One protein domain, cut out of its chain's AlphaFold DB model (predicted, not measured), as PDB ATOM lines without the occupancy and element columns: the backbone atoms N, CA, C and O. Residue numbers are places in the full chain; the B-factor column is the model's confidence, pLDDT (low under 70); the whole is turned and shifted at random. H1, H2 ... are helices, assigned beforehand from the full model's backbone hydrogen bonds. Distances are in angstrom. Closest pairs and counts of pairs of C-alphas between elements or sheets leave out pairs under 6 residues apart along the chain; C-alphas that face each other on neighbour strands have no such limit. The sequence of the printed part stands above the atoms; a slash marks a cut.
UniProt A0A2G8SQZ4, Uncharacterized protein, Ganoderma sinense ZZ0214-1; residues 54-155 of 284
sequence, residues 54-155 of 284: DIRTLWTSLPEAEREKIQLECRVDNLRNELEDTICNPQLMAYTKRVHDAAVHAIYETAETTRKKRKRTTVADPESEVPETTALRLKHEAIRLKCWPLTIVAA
ATOM      1  N   ASP A  54      57.056 -41.766 -34.903       82.12
ATOM      2  CA  ASP A  54      57.138 -42.113 -33.483       82.12
ATOM      3  C   ASP A  54      55.757 -42.317 -32.847       82.12
ATOM      4  O   ASP A  54      55.535 -43.299 -32.149       82.12
ATOM      5  N   ILE A  55      54.782 -41.445 -33.125       81.12
ATOM      6  CA  ILE A  55      53.419 -41.595 -32.589       81.12
ATOM      7  C   ILE A  55      52.731 -42.815 -33.201       81.12
ATOM      8  O   ILE A  55      52.029 -43.549 -32.505       81.12
ATOM      9  N   ARG A  56      52.940 -43.069 -34.497       81.00
ATOM     10  CA  ARG A  56      52.360 -44.245 -35.159       81.00
ATOM     11  C   ARG A  56      52.960 -45.538 -34.643       81.00
ATOM     12  O   ARG A  56      52.215 -46.472 -34.366       81.00
ATOM     13  N   THR A  57      54.282 -45.585 -34.503       87.50
ATOM     14  CA  THR A  57      54.973 -46.749 -33.941       87.50
ATOM     15  C   THR A  57      54.542 -46.974 -32.500       87.50
ATOM     16  O   THR A  57      54.170 -48.100 -32.171       87.50
ATOM     17  N   LEU A  58      54.450 -45.915 -31.689       90.00
ATOM     18  CA  LEU A  58      53.935 -45.974 -30.323       90.00
ATOM     19  C   LEU A  58      52.505 -46.524 -30.289       90.00
ATOM     20  O   LEU A  58      52.261 -47.503 -29.590       90.00
ATOM     21  N   TRP A  59      51.598 -46.003 -31.122       88.19
ATOM     22  CA  TRP A  59      50.238 -46.533 -31.255       88.19
ATOM     23  C   TRP A  59      50.229 -48.012 -31.643       88.19
ATOM     24  O   TRP A  59      49.529 -48.800 -31.020       88.19
ATOM     25  N   THR A  60      51.017 -48.426 -32.639       89.69
ATOM     26  CA  THR A  60      51.082 -49.836 -33.059       89.69
ATOM     27  C   THR A  60      51.771 -50.751 -32.048       89.69
ATOM     28  O   THR A  60      51.511 -51.950 -32.062       89.69
ATOM     29  N   SER A  61      52.621 -50.199 -31.178       93.88
ATOM     30  CA  SER A  61      53.326 -50.935 -30.125       93.88
ATOM     31  C   SER A  61      52.472 -51.188 -28.882       93.88
ATOM     32  O   SER A  61      52.826 -52.040 -28.068       93.88
ATOM     33  N   LEU A  62      51.345 -50.477 -28.738       94.50
ATOM     34  CA  LEU A  62      50.416 -50.701 -27.637       94.50
ATOM     35  C   LEU A  62      49.795 -52.107 -27.730       94.50
ATOM     36  O   LEU A  62      49.418 -52.547 -28.824       94.50
ATOM     37  N   PRO A  63      49.613 -52.799 -26.590       97.19
ATOM     38  CA  PRO A  63      48.851 -54.039 -26.535       97.19
ATOM     39  C   PRO A  63      47.466 -53.877 -27.168       97.19
ATOM     40  O   PRO A  63      46.820 -52.838 -27.031       97.19
ATOM     41  N   GLU A  64      46.974 -54.921 -27.834       95.31
ATOM     42  CA  GLU A  64      45.671 -54.896 -28.513       95.31
ATOM     43  C   GLU A  64      44.529 -54.488 -27.577       95.31
ATOM     44  O   GLU A  64      43.773 -53.581 -27.909       95.31
ATOM     45  N   ALA A  65      44.501 -55.034 -26.359       95.94
ATOM     46  CA  ALA A  65      43.509 -54.677 -25.345       95.94
ATOM     47  C   ALA A  65      43.538 -53.184 -24.954       95.94
ATOM     48  O   ALA A  65      42.503 -52.596 -24.643       95.94
ATOM     49  N   GLU A  66      44.715 -52.553 -24.963       95.19
ATOM     50  CA  GLU A  66      44.852 -51.129 -24.645       95.19
ATOM     51  C   GLU A  66      44.401 -50.254 -25.819       95.19
ATOM     52  O   GLU A  66      43.675 -49.280 -25.617       95.19
ATOM     53  N   ARG A  67      44.733 -50.647 -27.055       94.38
ATOM     54  CA  ARG A  67      44.237 -49.977 -28.266       94.38
ATOM     55  C   ARG A  67      42.723 -50.055 -28.376       94.38
ATOM     56  O   ARG A  67      42.098 -49.036 -28.645       94.38
ATOM     57  N   GLU A  68      42.134 -51.224 -28.139       94.56
ATOM     58  CA  GLU A  68      40.680 -51.405 -28.144       94.56
ATOM     59  C   GLU A  68      40.006 -50.537 -27.085       94.56
ATOM     60  O   GLU A  68      38.993 -49.899 -27.366       94.56
ATOM     61  N   LYS A  69      40.590 -50.452 -25.885       95.69
ATOM     62  CA  LYS A  69      40.087 -49.584 -24.821       95.69
ATOM     63  C   LYS A  69      40.108 -48.111 -25.235       95.69
ATOM     64  O   LYS A  69      39.092 -47.438 -25.082       95.69
ATOM     65  N   ILE A  70      41.228 -47.625 -25.778       92.75
ATOM     66  CA  ILE A  70      41.355 -46.234 -26.243       92.75
ATOM     67  C   ILE A  70      40.389 -45.970 -27.402       92.75
ATOM     68  O   ILE A  70      39.688 -44.964 -27.406       92.75
ATOM     69  N   GLN A  71      40.296 -46.889 -28.366       90.62
ATOM     70  CA  GLN A  71      39.331 -46.780 -29.456       90.62
ATOM     71  C   GLN A  71      37.906 -46.697 -28.918       90.62
ATOM     72  O   GLN A  71      37.156 -45.830 -29.343       90.62
ATOM     73  N   LEU A  72      37.531 -47.551 -27.967       91.25
ATOM     74  CA  LEU A  72      36.191 -47.565 -27.390       91.25
ATOM     75  C   LEU A  72      35.870 -46.275 -26.623       91.25
ATOM     76  O   LEU A  72      34.741 -45.804 -26.699       91.25
ATOM     77  N   GLU A  73      36.851 -45.679 -25.946       91.75
ATOM     78  CA  GLU A  73      36.710 -44.376 -25.283       91.75
ATOM     79  C   GLU A  73      36.583 -43.216 -26.284       91.75
ATOM     80  O   GLU A  73      35.783 -42.304 -26.078       91.75
ATOM     81  N   CYS A  74      37.333 -43.255 -27.389       88.75
ATOM     82  CA  CYS A  74      37.317 -42.218 -28.424       88.75
ATOM     83  C   CYS A  74      36.220 -42.406 -29.486       88.75
ATOM     84  O   CYS A  74      36.113 -41.596 -30.411       88.75
ATOM     85  N   ARG A  75      35.412 -43.466 -29.396       90.00
ATOM     86  CA  ARG A  75      34.314 -43.706 -30.335       90.00
ATOM     87  C   ARG A  75      33.208 -42.681 -30.125       90.00
ATOM     88  O   ARG A  75      32.695 -42.496 -29.029       90.00
ATOM     89  N   VAL A  76      32.793 -42.073 -31.230       92.50
ATOM     90  CA  VAL A  76      31.687 -41.103 -31.290       92.50
ATOM     91  C   VAL A  76      30.391 -41.735 -31.806       92.50
ATOM     92  O   VAL A  76      29.488 -41.037 -32.263       92.50
ATOM     93  N   ASP A  77      30.288 -43.066 -31.757       92.25
ATOM     94  CA  ASP A  77      29.133 -43.795 -32.293       92.25
ATOM     95  C   ASP A  77      27.844 -43.464 -31.549       92.25
ATOM     96  O   ASP A  77      26.780 -43.427 -32.149       92.25
ATOM     97  N   ASN A  78      27.929 -43.165 -30.253       88.94
ATOM     98  CA  ASN A  78      26.793 -42.664 -29.489       88.94
ATOM     99  C   ASN A  78      26.253 -41.349 -30.074       88.94
ATOM    100  O   ASN A  78      25.054 -41.241 -30.297       88.94
ATOM    101  N   LEU A  79      27.125 -40.383 -30.380       89.44
ATOM    102  CA  LEU A  79      26.734 -39.110 -30.992       89.44
ATOM    103  C   LEU A  79      26.151 -39.325 -32.386       89.44
ATOM    104  O   LEU A  79      25.153 -38.701 -32.741       89.44
ATOM    105  N   ARG A  80      26.761 -40.223 -33.165       91.75
ATOM    106  CA  ARG A  80      26.273 -40.591 -34.492       91.75
ATOM    107  C   ARG A  80      24.877 -41.208 -34.424       91.75
ATOM    108  O   ARG A  80      23.994 -40.745 -35.135       91.75
ATOM    109  N   ASN A  81      24.679 -42.207 -33.571       94.50
ATOM    110  CA  ASN A  81      23.401 -42.901 -33.435       94.50
ATOM    111  C   ASN A  81      22.314 -41.941 -32.938       94.50
ATOM    112  O   ASN A  81      21.242 -41.887 -33.522       94.50
ATOM    113  N   GLU A  82      22.610 -41.107 -31.935       92.69
ATOM    114  CA  GLU A  82      21.661 -40.094 -31.454       92.69
ATOM    115  C   GLU A  82      21.278 -39.075 -32.540       92.69
ATOM    116  O   GLU A  82      20.120 -38.648 -32.625       92.69
ATOM    117  N   LEU A  83      22.239 -38.675 -33.376       93.12
ATOM    118  CA  LEU A  83      21.993 -37.792 -34.511       93.12
ATOM    119  C   LEU A  83      21.120 -38.481 -35.567       93.12
ATOM    120  O   LEU A  83      20.150 -37.882 -36.031       93.12
ATOM    121  N   GLU A  84      21.445 -39.720 -35.935       95.56
ATOM    122  CA  GLU A  84      20.675 -40.517 -36.894       95.56
ATOM    123  C   GLU A  84      19.240 -40.747 -36.392       95.56
ATOM    124  O   GLU A  84      18.298 -40.508 -37.147       95.56
ATOM    125  N   ASP A  85      19.047 -41.083 -35.116       95.44
ATOM    126  CA  ASP A  85      17.729 -41.244 -34.487       95.44
ATOM    127  C   ASP A  85      16.908 -39.943 -34.541       95.44
ATOM    128  O   ASP A  85      15.718 -39.950 -34.870       95.44
ATOM    129  N   THR A  86      17.550 -38.800 -34.272       95.19
ATOM    130  CA  THR A  86      16.906 -37.477 -34.316       95.19
ATOM    131  C   THR A  86      16.513 -37.081 -35.740       95.19
ATOM    132  O   THR A  86      15.426 -36.543 -35.948       95.19
ATOM    133  N   ILE A  87      17.382 -37.338 -36.723       95.19
ATOM    134  CA  ILE A  87      17.145 -37.015 -38.138       95.19
ATOM    135  C   ILE A  87      16.064 -37.925 -38.732       95.19
ATOM    136  O   ILE A  87      15.205 -37.449 -39.478       95.19
ATOM    137  N   CYS A  88      16.092 -39.218 -38.406       95.81
ATOM    138  CA  CYS A  88      15.140 -40.204 -38.910       95.81
ATOM    139  C   CYS A  88      13.751 -40.068 -38.273       95.81
ATOM    140  O   CYS A  88      12.762 -40.452 -38.898       95.81
ATOM    141  N   ASN A  89      13.640 -39.497 -37.067       96.00
ATOM    142  CA  ASN A  89      12.349 -39.164 -36.471       96.00
ATOM    143  C   ASN A  89      11.815 -37.834 -37.055       96.00
ATOM    144  O   ASN A  89      12.327 -36.755 -36.736       96.00
ATOM    145  N   PRO A  90      10.738 -37.857 -37.866       93.75
ATOM    146  CA  PRO A  90      10.245 -36.662 -38.545       93.75
ATOM    147  C   PRO A  90       9.754 -35.578 -37.578       93.75
ATOM    148  O   PRO A  90       9.805 -34.397 -37.916       93.75
ATOM    149  N   GLN A  91       9.292 -35.944 -36.378       93.00
ATOM    150  CA  GLN A  91       8.823 -34.980 -35.381       93.00
ATOM    151  C   GLN A  91       9.997 -34.239 -34.735       93.00
ATOM    152  O   GLN A  91       9.976 -33.008 -34.658       93.00
ATOM    153  N   LEU A  92      11.041 -34.973 -34.336       93.81
ATOM    154  CA  LEU A  92      12.252 -34.395 -33.748       93.81
ATOM    155  C   LEU A  92      13.011 -33.532 -34.760       93.81
ATOM    156  O   LEU A  92      13.433 -32.418 -34.433       93.81
ATOM    157  N   MET A  93      13.117 -33.987 -36.010       94.06
ATOM    158  CA  MET A  93      13.741 -33.205 -37.074       94.06
ATOM    159  C   MET A  93      12.927 -31.947 -37.409       94.06
ATOM    160  O   MET A  93      13.496 -30.862 -37.553       94.06
ATOM    161  N   ALA A  94      11.593 -32.043 -37.478       90.69
ATOM    162  CA  ALA A  94      10.733 -30.878 -37.693       90.69
ATOM    163  C   ALA A  94      10.858 -29.851 -36.559       90.69
ATOM    164  O   ALA A  94      10.892 -28.647 -36.827       90.69
ATOM    165  N   TYR A  95      10.950 -30.310 -35.308       91.12
ATOM    166  CA  TYR A  95      11.211 -29.458 -34.151       91.12
ATOM    167  C   TYR A  95      12.578 -28.767 -34.259       91.12
ATOM    168  O   TYR A  95      12.645 -27.537 -34.247       91.12
ATOM    169  N   THR A  96      13.649 -29.539 -34.459       91.62
ATOM    170  CA  THR A  96      15.028 -29.034 -34.569       91.62
ATOM    171  C   THR A  96      15.154 -27.997 -35.681       91.62
ATOM    172  O   THR A  96      15.691 -26.907 -35.468       91.62
ATOM    173  N   LYS A  97      14.576 -28.285 -36.852       90.25
ATOM    174  CA  LYS A  97      14.527 -27.355 -37.982       90.25
ATOM    175  C   LYS A  97      13.773 -26.075 -37.634       90.25
ATOM    176  O   LYS A  97      14.269 -24.989 -37.902       90.25
ATOM    177  N   ARG A  98      12.602 -26.176 -36.996       89.88
ATOM    178  CA  ARG A  98      11.804 -25.004 -36.599       89.88
ATOM    179  C   ARG A  98      12.557 -24.102 -35.621       89.88
ATOM    180  O   ARG A  98      12.505 -22.884 -35.773       89.88
ATOM    181  N   VAL A  99      13.245 -24.683 -34.638       89.88
ATOM    182  CA  VAL A  99      14.067 -23.937 -33.670       89.88
ATOM    183  C   VAL A  99      15.236 -23.248 -34.375       89.88
ATOM    184  O   VAL A  99      15.461 -22.057 -34.155       89.88
ATOM    185  N   HIS A 100      15.933 -23.959 -35.266       89.12
ATOM    186  CA  HIS A 100      17.013 -23.394 -36.075       89.12
ATOM    187  C   HIS A 100      16.527 -22.224 -36.941       89.12
ATOM    188  O   HIS A 100      17.085 -21.127 -36.868       89.12
ATOM    189  N   ASP A 101      15.448 -22.424 -37.699       87.12
ATOM    190  CA  ASP A 101      14.869 -21.408 -38.579       87.12
ATOM    191  C   ASP A 101      14.429 -20.172 -37.778       87.12
ATOM    192  O   ASP A 101      14.668 -19.039 -38.196       87.12
ATOM    193  N   ALA A 102      13.828 -20.360 -36.597       88.06
ATOM    194  CA  ALA A 102      13.439 -19.258 -35.720       88.06
ATOM    195  C   ALA A 102      14.649 -18.461 -35.201       88.06
ATOM    196  O   ALA A 102      14.599 -17.228 -35.190       88.06
ATOM    197  N   ALA A 103      15.739 -19.134 -34.818       88.69
ATOM    198  CA  ALA A 103      16.976 -18.483 -34.386       88.69
ATOM    199  C   ALA A 103      17.622 -17.682 -35.529       88.69
ATOM    200  O   ALA A 103      17.947 -16.506 -35.360       88.69
ATOM    201  N   VAL A 104      17.724 -18.282 -36.717       85.81
ATOM    202  CA  VAL A 104      18.208 -17.622 -37.938       85.81
ATOM    203  C   VAL A 104      17.367 -16.389 -38.271       85.81
ATOM    204  O   VAL A 104      17.907 -15.309 -38.520       85.81
ATOM    205  N   HIS A 105      16.039 -16.516 -38.239       83.75
ATOM    206  CA  HIS A 105      15.137 -15.396 -38.486       83.75
ATOM    207  C   HIS A 105      15.316 -14.267 -37.468       83.75
ATOM    208  O   HIS A 105      15.394 -13.109 -37.877       83.75
ATOM    209  N   ALA A 106      15.432 -14.585 -36.176       86.31
ATOM    210  CA  ALA A 106      15.646 -13.590 -35.127       86.31
ATOM    211  C   ALA A 106      16.967 -12.822 -35.313       86.31
ATOM    212  O   ALA A 106      17.009 -11.602 -35.134       86.31
ATOM    213  N   ILE A 107      18.033 -13.512 -35.728       86.12
ATOM    214  CA  ILE A 107      19.330 -12.887 -36.018       86.12
ATOM    215  C   ILE A 107      19.204 -11.904 -37.181       86.12
ATOM    216  O   ILE A 107      19.647 -10.763 -37.061       86.12
ATOM    217  N   TYR A 108      18.542 -12.296 -38.271       81.00
ATOM    218  CA  TYR A 108      18.330 -11.398 -39.407       81.00
ATOM    219  C   TYR A 108      17.464 -10.188 -39.081       81.00
ATOM    220  O   TYR A 108      17.782  -9.085 -39.521       81.00
ATOM    221  N   GLU A 109      16.384 -10.375 -38.320       82.31
ATOM    222  CA  GLU A 109      15.532  -9.264 -37.879       82.31
ATOM    223  C   GLU A 109      16.312  -8.249 -37.041       82.31
ATOM    224  O   GLU A 109      16.059  -7.051 -37.140       82.31
ATOM    225  N   THR A 110      17.279  -8.717 -36.249       82.00
ATOM    226  CA  THR A 110      18.104  -7.845 -35.405       82.00
ATOM    227  C   THR A 110      19.246  -7.193 -36.193       82.00
ATOM    228  O   THR A 110      19.609  -6.052 -35.916       82.00
ATOM    229  N   ALA A 111      19.806  -7.885 -37.190       78.88
ATOM    230  CA  ALA A 111      20.917  -7.392 -38.002       78.88
ATOM    231  C   ALA A 111      20.491  -6.380 -39.086       78.88
ATOM    232  O   ALA A 111      21.239  -5.449 -39.384       78.88
ATOM    233  N   GLU A 112      19.299  -6.518 -39.680       71.88
ATOM    234  CA  GLU A 112      18.798  -5.613 -40.725       71.88
ATOM    235  C   GLU A 112      17.806  -4.578 -40.164       71.88
ATOM    236  O   GLU A 112      16.592  -4.779 -40.157       71.88
ATOM    237  N   THR A 113      18.303  -3.405 -39.774       63.56
ATOM    238  CA  THR A 113      17.504  -2.324 -39.155       63.56
ATOM    239  C   THR A 113      16.450  -1.672 -40.065       63.56
ATOM    240  O   THR A 113      15.625  -0.896 -39.587       63.56
ATOM    241  N   THR A 114      16.445  -1.957 -41.373       61.22
ATOM    242  CA  THR A 114      15.684  -1.184 -42.374       61.22
ATOM    243  C   THR A 114      14.610  -1.964 -43.139       61.22
ATOM    244  O   THR A 114      13.942  -1.389 -44.003       61.22
ATOM    245  N   ARG A 115      14.385  -3.258 -42.863       60.44
ATOM    246  CA  ARG A 115      13.431  -4.063 -43.650       60.44
ATOM    247  C   ARG A 115      12.024  -4.138 -43.049       60.44
ATOM    248  O   ARG A 115      11.824  -4.245 -41.844       60.44
ATOM    249  N   LYS A 116      11.025  -4.130 -43.948       60.53
ATOM    250  CA  LYS A 116       9.608  -4.413 -43.653       60.53
ATOM    251  C   LYS A 116       9.498  -5.717 -42.854       60.53
ATOM    252  O   LYS A 116      10.017  -6.737 -43.306       60.53
ATOM    253  N   LYS A 117       8.791  -5.662 -41.717       60.03
ATOM    254  CA  LYS A 117       8.509  -6.795 -40.820       60.03
ATOM    255  C   LYS A 117       8.132  -8.037 -41.636       60.03
ATOM    256  O   LYS A 117       7.076  -8.062 -42.270       60.03
ATOM    257  N   ARG A 118       9.011  -9.041 -41.662       64.62
ATOM    258  CA  ARG A 118       8.687 -10.361 -42.215       64.62
ATOM    259  C   ARG A 118       7.763 -11.080 -41.229       64.62
ATOM    260  O   ARG A 118       7.734 -10.756 -40.045       64.62
ATOM    261  N   LYS A 119       6.956 -12.023 -41.723       68.94
ATOM    262  CA  LYS A 119       6.104 -12.859 -40.869       68.94
ATOM    263  C   LYS A 119       7.024 -13.708 -39.987       68.94
ATOM    264  O   LYS A 119       7.690 -14.601 -40.500       68.94
ATOM    265  N   ARG A 120       7.081 -13.391 -38.693       66.75
ATOM    266  CA  ARG A 120       7.905 -14.097 -37.710       66.75
ATOM    267  C   ARG A 120       7.460 -15.555 -37.623       66.75
ATOM    268  O   ARG A 120       6.274 -15.821 -37.421       66.75
ATOM    269  N   THR A 121       8.399 -16.484 -37.765       69.06
ATOM    270  CA  THR A 121       8.159 -17.893 -37.445       69.06
ATOM    271  C   THR A 121       7.990 -17.992 -35.934       69.06
ATOM    272  O   THR A 121       8.949 -17.850 -35.178       69.06
ATOM    273  N   THR A 122       6.752 -18.151 -35.476       70.00
ATOM    274  CA  THR A 122       6.446 -18.386 -34.066       70.00
ATOM    275  C   THR A 122       6.784 -19.834 -33.736       70.00
ATOM    276  O   THR A 122       6.197 -20.751 -34.314       70.00
ATOM    277  N   VAL A 123       7.741 -20.040 -32.830       71.88
ATOM    278  CA  VAL A 123       7.947 -21.349 -32.197       71.88
ATOM    279  C   VAL A 123       6.684 -21.660 -31.390       71.88
ATOM    280  O   VAL A 123       6.118 -20.757 -30.774       71.88
ATOM    281  N   ALA A 124       6.191 -22.896 -31.493       71.44
ATOM    282  CA  ALA A 124       5.000 -23.329 -30.767       71.44
ATOM    283  C   ALA A 124       5.231 -23.241 -29.251       71.44
ATOM    284  O   ALA A 124       6.371 -23.294 -28.792       71.44
ATOM    285  N   ASP A 125       4.147 -23.084 -28.498       74.19
ATOM    286  CA  ASP A 125       4.200 -23.002 -27.040       74.19
ATOM    287  C   ASP A 125       4.676 -24.351 -26.455       74.19
ATOM    288  O   ASP A 125       4.156 -25.389 -26.900       74.19
ATOM    289  N   PRO A 126       5.616 -24.388 -25.484       72.88
ATOM    290  CA  PRO A 126       6.195 -25.630 -24.964       72.88
ATOM    291  C   PRO A 126       5.161 -26.590 -24.365       72.88
ATOM    292  O   PRO A 126       5.400 -27.790 -24.289       72.88
ATOM    293  N   GLU A 127       4.002 -26.074 -23.948       74.00
ATOM    294  CA  GLU A 127       2.905 -26.862 -23.371       74.00
ATOM    295  C   GLU A 127       2.184 -27.745 -24.402       74.00
ATOM    296  O   GLU A 127       1.497 -28.696 -24.036       74.00
ATOM    297  N   SER A 128       2.355 -27.456 -25.695       79.38
ATOM    298  CA  SER A 128       1.760 -28.213 -26.805       79.38
ATOM    299  C   SER A 128       2.717 -29.225 -27.451       79.38
ATOM    300  O   SER A 128       2.360 -29.876 -28.435       79.38
ATOM    301  N   GLU A 129       3.941 -29.346 -26.929       82.94
ATOM    302  CA  GLU A 129       4.990 -30.190 -27.497       82.94
ATOM    303  C   GLU A 129       4.800 -31.674 -27.143       82.94
ATOM    304  O   GLU A 129       4.317 -32.047 -26.073       82.94
ATOM    305  N   VAL A 130       5.205 -32.549 -28.065       89.44
ATOM    306  CA  VAL A 130       5.202 -34.001 -27.851       89.44
ATOM    307  C   VAL A 130       6.253 -34.341 -26.778       89.44
ATOM    308  O   VAL A 130       7.318 -33.714 -26.758       89.44
ATOM    309  N   PRO A 131       6.033 -35.343 -25.906       92.00
ATOM    310  CA  PRO A 131       6.984 -35.681 -24.841       92.00
ATOM    311  C   PRO A 131       8.423 -35.902 -25.328       92.00
ATOM    312  O   PRO A 131       9.366 -35.463 -24.674       92.00
ATOM    313  N   GLU A 132       8.598 -36.519 -26.500       91.25
ATOM    314  CA  GLU A 132       9.913 -36.745 -27.114       91.25
ATOM    315  C   GLU A 132      10.613 -35.434 -27.502       91.25
ATOM    316  O   GLU A 132      11.802 -35.263 -27.232       91.25
ATOM    317  N   THR A 133       9.879 -34.468 -28.069       91.94
ATOM    318  CA  THR A 133      10.429 -33.139 -28.388       91.94
ATOM    319  C   THR A 133      10.811 -32.369 -27.126       91.94
ATOM    320  O   THR A 133      11.870 -31.743 -27.087       91.94
ATOM    321  N   THR A 134      10.018 -32.495 -26.059       92.25
ATOM    322  CA  THR A 134      10.327 -31.898 -24.753       92.25
ATOM    323  C   THR A 134      11.587 -32.512 -24.148       92.25
ATOM    324  O   THR A 134      12.444 -31.786 -23.646       92.25
ATOM    325  N   ALA A 135      11.743 -33.835 -24.229       93.75
ATOM    326  CA  ALA A 135      12.942 -34.523 -23.760       93.75
ATOM    327  C   ALA A 135      14.194 -34.073 -24.530       93.75
ATOM    328  O   ALA A 135      15.216 -33.775 -23.909       93.75
ATOM    329  N   LEU A 136      14.107 -33.949 -25.860       92.12
ATOM    330  CA  LEU A 136      15.199 -33.438 -26.694       92.12
ATOM    331  C   LEU A 136      15.572 -31.995 -26.321       92.12
ATOM    332  O   LEU A 136      16.752 -31.689 -26.144       92.12
ATOM    333  N   ARG A 137      14.576 -31.120 -26.133       91.50
ATOM    334  CA  ARG A 137      14.785 -29.731 -25.699       91.50
ATOM    335  C   ARG A 137      15.518 -29.663 -24.360       91.50
ATOM    336  O   ARG A 137      16.536 -28.985 -24.259       91.50
ATOM    337  N   LEU A 138      15.045 -30.401 -23.355       92.81
ATOM    338  CA  LEU A 138      15.680 -30.450 -22.034       92.81
ATOM    339  C   LEU A 138      17.106 -31.012 -22.108       92.81
ATOM    340  O   LEU A 138      18.000 -30.511 -21.424       92.81
ATOM    341  N   LYS A 139      17.346 -32.012 -22.966       91.56
ATOM    342  CA  LYS A 139      18.689 -32.549 -23.215       91.56
ATOM    343  C   LYS A 139      19.617 -31.475 -23.782       91.56
ATOM    344  O   LYS A 139      20.740 -31.352 -23.305       91.56
ATOM    345  N   HIS A 140      19.154 -30.675 -24.744       88.38
ATOM    346  CA  HIS A 140      19.922 -29.558 -25.306       88.38
ATOM    347  C   HIS A 140      20.181 -28.446 -24.279       88.38
ATOM    348  O   HIS A 140      21.294 -27.931 -24.201       88.38
ATOM    349  N   GLU A 141      19.190 -28.099 -23.455       89.38
ATOM    350  CA  GLU A 141      19.332 -27.102 -22.384       89.38
ATOM    351  C   GLU A 141      20.322 -27.546 -21.292       89.38
ATOM    352  O   GLU A 141      21.001 -26.711 -20.693       89.38
ATOM    353  N   ALA A 142      20.459 -28.855 -21.058       92.12
ATOM    354  CA  ALA A 142      21.425 -29.412 -20.112       92.12
ATOM    355  C   ALA A 142      22.887 -29.345 -20.605       92.12
ATOM    356  O   ALA A 142      23.816 -29.517 -19.805       92.12
ATOM    357  N   ILE A 143      23.124 -29.088 -21.898       89.62
ATOM    358  CA  ILE A 143      24.472 -28.979 -22.465       89.62
ATOM    359  C   ILE A 143      25.149 -27.715 -21.922       89.62
ATOM    360  O   ILE A 143      24.741 -26.588 -22.188       89.62
ATOM    361  N   ARG A 144      26.250 -27.899 -21.184       89.25
ATOM    362  CA  ARG A 144      27.006 -26.792 -20.565       89.25
ATOM    363  C   ARG A 144      27.823 -25.960 -21.555       89.25
ATOM    364  O   ARG A 144      28.244 -24.854 -21.213       89.25
ATOM    365  N   LEU A 145      28.092 -26.492 -22.748       84.62
ATOM    366  CA  LEU A 145      28.834 -25.784 -23.787       84.62
ATOM    367  C   LEU A 145      28.014 -24.581 -24.260       84.62
ATOM    368  O   LEU A 145      26.893 -24.733 -24.718       84.62
ATOM    369  N   LYS A 146      28.573 -23.373 -24.161       80.50
ATOM    370  CA  LYS A 146      27.880 -22.127 -24.539       80.50
ATOM    371  C   LYS A 146      28.132 -21.690 -25.984       80.50
ATOM    372  O   LYS A 146      27.711 -20.608 -26.368       80.50
ATOM    373  N   CYS A 147      28.850 -22.493 -26.764       77.38
ATOM    374  CA  CYS A 147      29.238 -22.157 -28.133       77.38
ATOM    375  C   CYS A 147      28.200 -22.551 -29.194       77.38
ATOM    376  O   CYS A 147      28.339 -22.139 -30.339       77.38
ATOM    377  N   TRP A 148      27.174 -23.331 -28.838       75.94
ATOM    378  CA  TRP A 148      26.163 -23.796 -29.792       75.94
ATOM    379  C   TRP A 148      25.060 -22.775 -30.142       75.94
ATOM    380  O   TRP A 148      24.568 -22.838 -31.271       75.94
ATOM    381  N   PRO A 149      24.633 -21.842 -29.258       83.44
ATOM    382  CA  PRO A 149      23.608 -20.875 -29.629       83.44
ATOM    383  C   PRO A 149      24.125 -19.925 -30.710       83.44
ATOM    384  O   PRO A 149      25.183 -19.309 -30.561       83.44
ATOM    385  N   LEU A 150      23.349 -19.761 -31.783       84.69
ATOM    386  CA  LEU A 150      23.649 -18.770 -32.810       84.69
ATOM    387  C   LEU A 150      23.520 -17.367 -32.202       84.69
ATOM    388  O   LEU A 150      22.450 -16.950 -31.759       84.69
ATOM    389  N   THR A 151      24.630 -16.639 -32.166       86.00
ATOM    390  CA  THR A 151      24.681 -15.257 -31.683       86.00
ATOM    391  C   THR A 151      24.476 -14.279 -32.839       86.00
ATOM    392  O   THR A 151      24.560 -14.650 -34.007       86.00
ATOM    393  N   ILE A 152      24.246 -12.997 -32.539       83.75
ATOM    394  CA  ILE A 152      24.063 -11.976 -33.585       83.75
ATOM    395  C   ILE A 152      25.276 -11.846 -34.521       83.75
ATOM    396  O   ILE A 152      25.103 -11.540 -35.697       83.75
ATOM    397  N   VAL A 153      26.492 -12.142 -34.045       81.31
ATOM    398  CA  VAL A 153      27.701 -12.128 -34.889       81.31
ATOM    399  C   VAL A 153      27.693 -13.234 -35.947       81.31
ATOM    400  O   VAL A 153      28.385 -13.121 -36.955       81.31
ATOM    401  N   ALA A 154      26.857 -14.267 -35.781       80.62
ATOM    402  CA  ALA A 154      26.649 -15.286 -36.800       80.62
ATOM    403  C   ALA A 154      25.903 -14.744 -38.034       80.62
ATOM    404  O   ALA A 154      25.923 -15.401 -39.070       80.62
ATOM    405  N   ALA A 155      25.279 -13.557 -37.971       79.19
ATOM    406  CA  ALA A 155      24.518 -12.974 -39.083       79.19
ATOM    407  C   ALA A 155      25.308 -12.925 -40.400       79.19
ATOM    408  O   ALA A 155      24.741 -13.198 -41.455       79.19
TER     409      ALA A 155
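Overview. This is residues 54 to 155 of the 284 residues of an uncharacterized protein of Ganoderma sinense ZZ0214-1 (UniProt A0A2G8SQZ4). One long helix, H4, makes a side of a loose head, with H5 near its first residues and H6 near its last; H1, H2 and H3 follow one another away from it as a long arm. The printed part has 102 residues with six named helices, H1 to H6, no named strand: all helix. It is extended, radius of gyration of the C-alphas 20.6 A, spanning 65 by 34 by 22 A.

Arrangement. H4, residues 90 to 111, is the hub. With residues 91 to 95 alone it touches H5, residues 131 to 141, at a steep tilt of 45 degrees, the same way; the closest C-alphas, of Leu 92 and Thr 133, are 5.8 A apart. With residues 104 to 111 alone it touches H6, residues 152 to 155; the closest C-alphas, of Ile 107 and Ile 152, are 5.4 A apart. H3, residues 77 to 88, only just touches H4, with 3 pairs of C-alphas within 8 A, and only at the corner, H3 with residues 86 to 87 alone and H4 with residues 92 to 93 alone; the closest C-alphas, of Ile 87 and Met 93, are 5.2 A apart, the lines about perpendicular at 88 degrees. H2, residues 64 to 74, is apart from H3. H1, residues 54 to 61, is close to H2 but not clearly touching; the closest C-alphas, of Trp 59 and Arg 67, are 7.5 A apart. Every O i to N i+4 pair is within hydrogen-bond range in H1 to H5; H6 is too short for one.

Along the chain. H4 measures 31.2 A, H3 15.9 A, H2 and H5 15.2 A each, H1 10.2 A, H6 5.6 A. C-alpha 54 is at (57.138, -42.113, -33.483), C-alpha 155 at (24.518, -12.974, -39.083).

Size, cuts and confidence. The two farthest C-alphas, of Pro 63 and Lys 116, are 65.5 A apart. The printed part has no cut. The link from H4 to H5 is long, 19 residues. Residues 113 to 121 have pLDDT under 70.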